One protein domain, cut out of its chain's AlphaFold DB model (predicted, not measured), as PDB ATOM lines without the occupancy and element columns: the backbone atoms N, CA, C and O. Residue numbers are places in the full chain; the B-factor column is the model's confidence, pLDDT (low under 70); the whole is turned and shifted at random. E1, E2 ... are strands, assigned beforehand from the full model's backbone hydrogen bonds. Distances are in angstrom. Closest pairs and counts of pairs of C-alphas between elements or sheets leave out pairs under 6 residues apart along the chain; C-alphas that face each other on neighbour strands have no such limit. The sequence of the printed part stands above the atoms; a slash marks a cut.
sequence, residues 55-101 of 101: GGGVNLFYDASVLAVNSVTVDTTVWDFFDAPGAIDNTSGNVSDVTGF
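Overview. This is residues 55 to 101 of the 101 residues of an uncharacterized protein of hydrothermal vent metagenome (UniProt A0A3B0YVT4). A narrow sheet of three long strands, with E3 in the middle between E1 and E2, runs along the length of a rod, and the long unnamed stretch from residue 62 to 83 folds back over one face of it while the other face is bare. The printed part has 47 residues with no named helix and three named strands, E1, E2 and E3 along the chain; the sheet's order is E1, E3, E2, antiparallel throughout. The class is all strand, though the strands hold 19 of the 47 residues. The whole is only just compact, close to loose, with a radius of gyration of the C-alphas of 11.3 A, and spans 34 by 15 by 11 A.

Along the chain. E3, the longest strand, is residues 94 to 100 and measures 18.0 A from first to last C-alpha, ending with C-alpha 100 at (181.215, 152.484, 188.654). E1 is residues 56 to 61, 17.0 A long, from C-alpha 56 at (184.845, 148.248, 190.506). E2 is residues 84 to 89, 15.2 A long, from C-alpha 84 at (182.567, 159.014, 187.473).

Arrangement. E3 is the inner strand. It is antiparallel to E1 at 172 degrees, with N 58 and O 98 2.9 A apart and N 95 and O 60 2.8 A apart, within hydrogen-bond range. E2 and E3 form a hairpin at 168 degrees, with N 87 and O 96 2.8 A apart, within hydrogen-bond range. The edge strands E1 and E2 are only just apart, 8.4 A at the closest.

Size, cuts and confidence. The C-alphas of Ser 65 and Asp 80 are the two farthest apart, 34.0 A. The link from E1 to E2 is long, with 22 residues; that from E2 to E3 is tight. The printed part has no cut. Its mean pLDDT is 86.7, and residues 80 to 83 and 100 to 101 are under 70.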
ATOM      1  N   GLY A  55     181.401 146.302 187.487       70.56
ATOM      2  CA  GLY A  55     181.694 146.947 188.767       70.56
ATOM      3  C   GLY A  55     183.188 147.096 189.099       70.56
ATOM      4  O   GLY A  55     184.080 146.521 188.476       70.56
ATOM      5  N   GLY A  56     183.480 147.953 190.079       74.81
ATOM      6  CA  GLY A  56     184.845 148.248 190.506       74.81
ATOM      7  C   GLY A  56     185.021 149.685 190.981       74.81
ATOM      8  O   GLY A  56     184.234 150.578 190.670       74.81
ATOM      9  N   GLY A  57     186.074 149.907 191.758       82.88
ATOM     10  CA  GLY A  57     186.449 151.244 192.179       82.88
ATOM     11  C   GLY A  57     187.883 151.301 192.662       82.88
ATOM     12  O   GLY A  57     188.404 150.324 193.209       82.88
ATOM     13  N   VAL A  58     188.526 152.440 192.439       87.44
ATOM     14  CA  VAL A  58     189.910 152.664 192.848       87.44
ATOM     15  C   VAL A  58     190.049 153.981 193.588       87.44
ATOM     16  O   VAL A  58     189.430 154.986 193.249       87.44
ATOM     17  N   ASN A  59     190.915 153.953 194.594       92.75
ATOM     18  CA  ASN A  59     191.447 155.147 195.224       92.75
ATOM     19  C   ASN A  59     192.941 155.204 194.902       92.75
ATOM     20  O   ASN A  59     193.629 154.178 194.969       92.75
ATOM     21  N   LEU A  60     193.436 156.382 194.543       94.12
ATOM     22  CA  LEU A  60     194.829 156.603 194.165       94.12
ATOM     23  C   LEU A  60     195.484 157.528 195.181       94.12
ATOM     24  O   LEU A  60     194.984 158.617 195.432       94.12
ATOM     25  N   PHE A  61     196.636 157.125 195.708       96.69
ATOM     26  CA  PHE A  61     197.432 157.941 196.620       96.69
ATOM     27  C   PHE A  61     198.732 158.367 195.942       96.69
ATOM     28  O   PHE A  61     199.358 157.573 195.238       96.69
ATOM     29  N   TYR A  62     199.144 159.610 196.169       96.62
ATOM     30  CA  TYR A  62     200.385 160.180 195.647       96.62
ATOM     31  C   TYR A  62     200.982 161.179 196.638       96.62
ATOM     32  O   TYR A  62     200.308 161.674 197.540       96.62
ATOM     33  N   ASP A  63     202.266 161.486 196.471       97.56
ATOM     34  CA  ASP A  63     202.919 162.535 197.249       97.56
ATOM     35  C   ASP A  63     202.531 163.916 196.693       97.56
ATOM     36  O   ASP A  63     203.042 164.347 195.655       97.56
ATOM     37  N   ALA A  64     201.634 164.611 197.396       97.62
ATOM     38  CA  ALA A  64     201.154 165.949 197.039       97.62
ATOM     39  C   ALA A  64     202.244 167.037 197.056       97.62
ATOM     40  O   ALA A  64     202.044 168.121 196.508       97.62
ATOM     41  N   SER A  65     203.400 166.781 197.680       97.31
ATOM     42  CA  SER A  65     204.532 167.715 197.632       97.31
ATOM     43  C   SER A  65     205.317 167.635 196.317       97.31
ATOM     44  O   SER A  65     206.087 168.546 196.008       97.31
ATOM     45  N   VAL A  66     205.107 166.568 195.539       96.69
ATOM     46  CA  VAL A  66     205.826 166.285 194.287       96.69
ATOM     47  C   VAL A  66     204.894 166.330 193.079       96.69
ATOM     48  O   VAL A  66     205.271 166.863 192.036       96.69
ATOM     49  N   LEU A  67     203.690 165.769 193.204       96.81
ATOM     50  CA  LEU A  67     202.741 165.595 192.109       96.81
ATOM     51  C   LEU A  67     201.411 166.283 192.411       96.81
ATOM     52  O   LEU A  67     200.971 166.348 193.556       96.81
ATOM     53  N   ALA A  68     200.743 166.721 191.347       97.06
ATOM     54  CA  ALA A  68     199.343 167.108 191.369       97.06
ATOM     55  C   ALA A  68     198.609 166.371 190.246       97.06
ATOM     56  O   ALA A  68     199.126 166.246 189.135       97.06
ATOM     57  N   VAL A  69     197.406 165.885 190.531       97.00
ATOM     58  CA  VAL A  69     196.520 165.286 189.536       97.00
ATOM     59  C   VAL A  69     195.668 166.386 188.914       97.00
ATOM     60  O   VAL A  69     194.959 167.119 189.608       97.00
ATOM     61  N   ASN A  70     195.731 166.491 187.588       96.19
ATOM     62  CA  ASN A  70     194.961 167.468 186.820       96.19
ATOM     63  C   ASN A  70     193.576 166.942 186.422       96.19
ATOM     64  O   ASN A  70     192.613 167.705 186.402       96.19
ATOM     65  N   SER A  71     193.480 165.660 186.070       94.94
ATOM     66  CA  SER A  71     192.255 165.044 185.559       94.94
ATOM     67  C   SER A  71     192.316 163.526 185.673       94.94
ATOM     68  O   SER A  71     193.394 162.943 185.567       94.94
ATOM     69  N   VAL A  72     191.146 162.903 185.783       92.94
ATOM     70  CA  VAL A  72     190.955 161.457 185.648       92.94
ATOM     71  C   VAL A  72     189.886 161.219 184.590       92.94
ATOM     72  O   VAL A  72     188.914 161.967 184.500       92.94
ATOM     73  N   THR A  73     190.087 160.196 183.768       90.00
ATOM     74  CA  THR A  73     189.148 159.771 182.728       90.00
ATOM     75  C   THR A  73     188.989 158.263 182.791       90.00
ATOM     76  O   THR A  73     189.970 157.556 183.022       90.00
ATOM     77  N   VAL A  74     187.777 157.778 182.541       85.88
ATOM     78  CA  VAL A  74     187.450 156.351 182.527       85.88
ATOM     79  C   VAL A  74     187.127 155.943 181.092       85.88
ATOM     80  O   VAL A  74     186.323 156.596 180.431       85.88
ATOM     81  N   ASP A  75     187.774 154.887 180.595       83.44
ATOM     82  CA  ASP A  75     187.480 154.336 179.270       83.44
ATOM     83  C   ASP A  75     186.291 153.375 179.355       83.44
ATOM     84  O   ASP A  75     186.442 152.202 179.715       83.44
ATOM     85  N   THR A  76     185.109 153.878 178.993       79.56
ATOM     86  CA  THR A  76     183.858 153.117 179.066       79.56
ATOM     87  C   THR A  76     183.719 152.043 177.980       79.56
ATOM     88  O   THR A  76     182.717 151.337 177.925       79.56
ATOM     89  N   THR A  77     184.683 151.932 177.056       78.81
ATOM     90  CA  THR A  77     184.696 150.866 176.039       78.81
ATOM     91  C   THR A  77     185.364 149.590 176.545       78.81
ATOM     92  O   THR A  77     185.083 148.505 176.039       78.81
ATOM     93  N   VAL A  78     186.243 149.727 177.540       75.12
ATOM     94  CA  VAL A  78     186.936 148.617 178.207       75.12
ATOM     95  C   VAL A  78     186.229 148.244 179.504       75.12
ATOM     96  O   VAL A  78     186.149 147.066 179.848       75.12
ATOM     97  N   TRP A  79     185.705 149.243 180.207       75.75
ATOM     98  CA  TRP A  79     185.002 149.060 181.462       75.75
ATOM     99  C   TRP A  79     183.557 149.533 181.310       75.75
ATOM    100  O   TRP A  79     183.343 150.691 180.969       75.75
ATOM    101  N   ASP A  80     182.562 148.683 181.565       66.88
ATOM    102  CA  ASP A  80     181.142 149.070 181.463       66.88
ATOM    103  C   ASP A  80     180.716 149.859 182.716       66.88
ATOM    104  O   ASP A  80     179.974 149.387 183.571       66.88
ATOM    105  N   PHE A  81     181.299 151.050 182.879       67.00
ATOM    106  CA  PHE A  81     181.084 151.944 184.014       67.00
ATOM    107  C   PHE A  81     180.207 153.145 183.648       67.00
ATOM    108  O   PHE A  81     180.273 153.674 182.537       67.00
ATOM    109  N   PHE A  82     179.495 153.675 184.648       60.22
ATOM    110  CA  PHE A  82     179.202 155.109 184.705       60.22
ATOM    111  C   PHE A  82     180.521 155.884 184.863       60.22
ATOM    112  O   PHE A  82     181.376 155.521 185.665       60.22
ATOM    113  N   ASP A  83     180.706 156.950 184.092       69.62
ATOM    114  CA  ASP A  83     181.967 157.675 183.905       69.62
ATOM    115  C   ASP A  83     182.338 158.616 185.067       69.62
ATOM    116  O   ASP A  83     182.765 159.746 184.834       69.62
ATOM    117  N   ALA A  84     182.210 158.182 186.326       81.62
ATOM    118  CA  ALA A  84     182.567 159.014 187.473       81.62
ATOM    119  C   ALA A  84     184.102 159.075 187.651       81.62
ATOM    120  O   ALA A  84     184.715 158.106 188.106       81.62
ATOM    121  N   PRO A  85     184.760 160.219 187.372       83.19
ATOM    122  CA  PRO A  85     186.219 160.328 187.430       83.19
ATOM    123  C   PRO A  85     186.767 160.407 188.868       83.19
ATOM    124  O   PRO A  85     187.968 160.592 189.056       83.19
ATOM    125  N   GLY A  86     185.905 160.291 189.881       90.06
ATOM    126  CA  GLY A  86     186.246 160.456 191.292       90.06
ATOM    127  C   GLY A  86     186.439 161.911 191.730       90.06
ATOM    128  O   GLY A  86     186.184 162.862 190.985       90.06
ATOM    129  N   ALA A  87     186.883 162.084 192.975       94.69
ATOM    130  CA  ALA A  87     187.190 163.366 193.601       94.69
ATOM    131  C   ALA A  87     188.705 163.520 193.797       94.69
ATOM    132  O   ALA A  87     189.338 162.708 194.469       94.69
ATOM    133  N   ILE A  88     189.288 164.579 193.228       97.19
ATOM    134  CA  ILE A  88     190.721 164.879 193.337       97.19
ATOM    135  C   ILE A  88     190.970 165.796 194.541       97.19
ATOM    136  O   ILE A  88     190.473 166.922 194.576       97.19
ATOM    137  N   ASP A  89     191.807 165.349 195.480       97.69
ATOM    138  CA  ASP A  89     192.349 166.150 196.580       97.69
ATOM    139  C   ASP A  89     193.881 166.258 196.466       97.69
ATOM    140  O   ASP A  89     194.642 165.439 196.989       97.69
ATOM    141  N   ASN A  90     194.327 167.320 195.787       98.12
ATOM    142  CA  ASN A  90     195.744 167.684 195.659       98.12
ATOM    143  C   ASN A  90     196.361 168.223 196.957       98.12
ATOM    144  O   ASN A  90     197.569 168.428 197.008       98.12
ATOM    145  N   THR A  91     195.568 168.461 198.005       98.00
ATOM    146  CA  THR A  91     196.095 168.870 199.313       98.00
ATOM    147  C   THR A  91     196.500 167.647 200.125       98.00
ATOM    148  O   THR A  91     197.552 167.652 200.763       98.00
ATOM    149  N   SER A  92     195.680 166.592 200.099       97.31
ATOM    150  CA  SER A  92     195.942 165.352 200.835       97.31
ATOM    151  C   SER A  92     196.703 164.293 200.031       97.31
ATOM    152  O   SER A  92     197.086 163.277 200.606       97.31
ATOM    153  N   GLY A  93     196.881 164.484 198.720       97.88
ATOM    154  CA  GLY A  93     197.547 163.506 197.857       97.88
ATOM    155  C   GLY A  93     196.676 162.289 197.564       97.88
ATOM    156  O   GLY A  93     197.136 161.151 197.672       97.88
ATOM    157  N   ASN A  94     195.395 162.517 197.261       97.81
ATOM    158  CA  ASN A  94     194.424 161.447 197.054       97.81
ATOM    159  C   ASN A  94     193.505 161.720 195.856       97.81
ATOM    160  O   ASN A  94     193.143 162.864 195.579       97.81
ATOM    161  N   VAL A  95     193.096 160.659 195.170       96.44
ATOM    162  CA  VAL A  95     191.895 160.630 194.333       96.44
ATOM    163  C   VAL A  95     190.993 159.541 194.889       96.44
ATOM    164  O   VAL A  95     191.410 158.384 194.935       96.44
ATOM    165  N   SER A  96     189.785 159.900 195.320       94.69
ATOM    166  CA  SER A  96     188.811 158.936 195.838       94.69
ATOM    167  C   SER A  96     187.658 158.697 194.881       94.69
ATOM    168  O   SER A  96     187.374 159.518 194.012       94.69
ATOM    169  N   ASP A  97     186.965 157.581 195.086       89.69
ATOM    170  CA  ASP A  97     185.647 157.317 194.506       89.69
ATOM    171  C   ASP A  97     185.629 157.320 192.971       89.69
ATOM    172  O   ASP A  97     184.599 157.593 192.351       89.69
ATOM    173  N   VAL A  98     186.760 156.964 192.350       87.50
ATOM    174  CA  VAL A  98     186.779 156.562 190.940       87.50
ATOM    175  C   VAL A  98     186.035 155.234 190.887       87.50
ATOM    176  O   VAL A  98     186.599 154.192 191.217       87.50
ATOM    177  N   THR A  99     184.737 155.279 190.609       73.75
ATOM    178  CA  THR A  99     183.812 154.157 190.800       73.75
ATOM    179  C   THR A  99     182.886 154.014 189.605       73.75
ATOM    180  O   THR A  99     182.517 155.005 188.980       73.75
ATOM    181  N   GLY A 100     182.466 152.776 189.345       57.16
ATOM    182  CA  GLY A 100     181.215 152.484 188.654       57.16
ATOM    183  C   GLY A 100     180.324 151.660 189.579       57.16
ATOM    184  O   GLY A 100     180.766 150.633 190.100       57.16
ATOM    185  N   PHE A 101     179.104 152.140 189.825       49.19
ATOM    186  CA  PHE A 101     178.060 151.426 190.567       49.19
ATOM    187  C   PHE A 101     176.904 151.071 189.641       49.19
ATOM    188  O   PHE A 101     176.562 151.931 188.795       49.19
TER     189      PHE A 101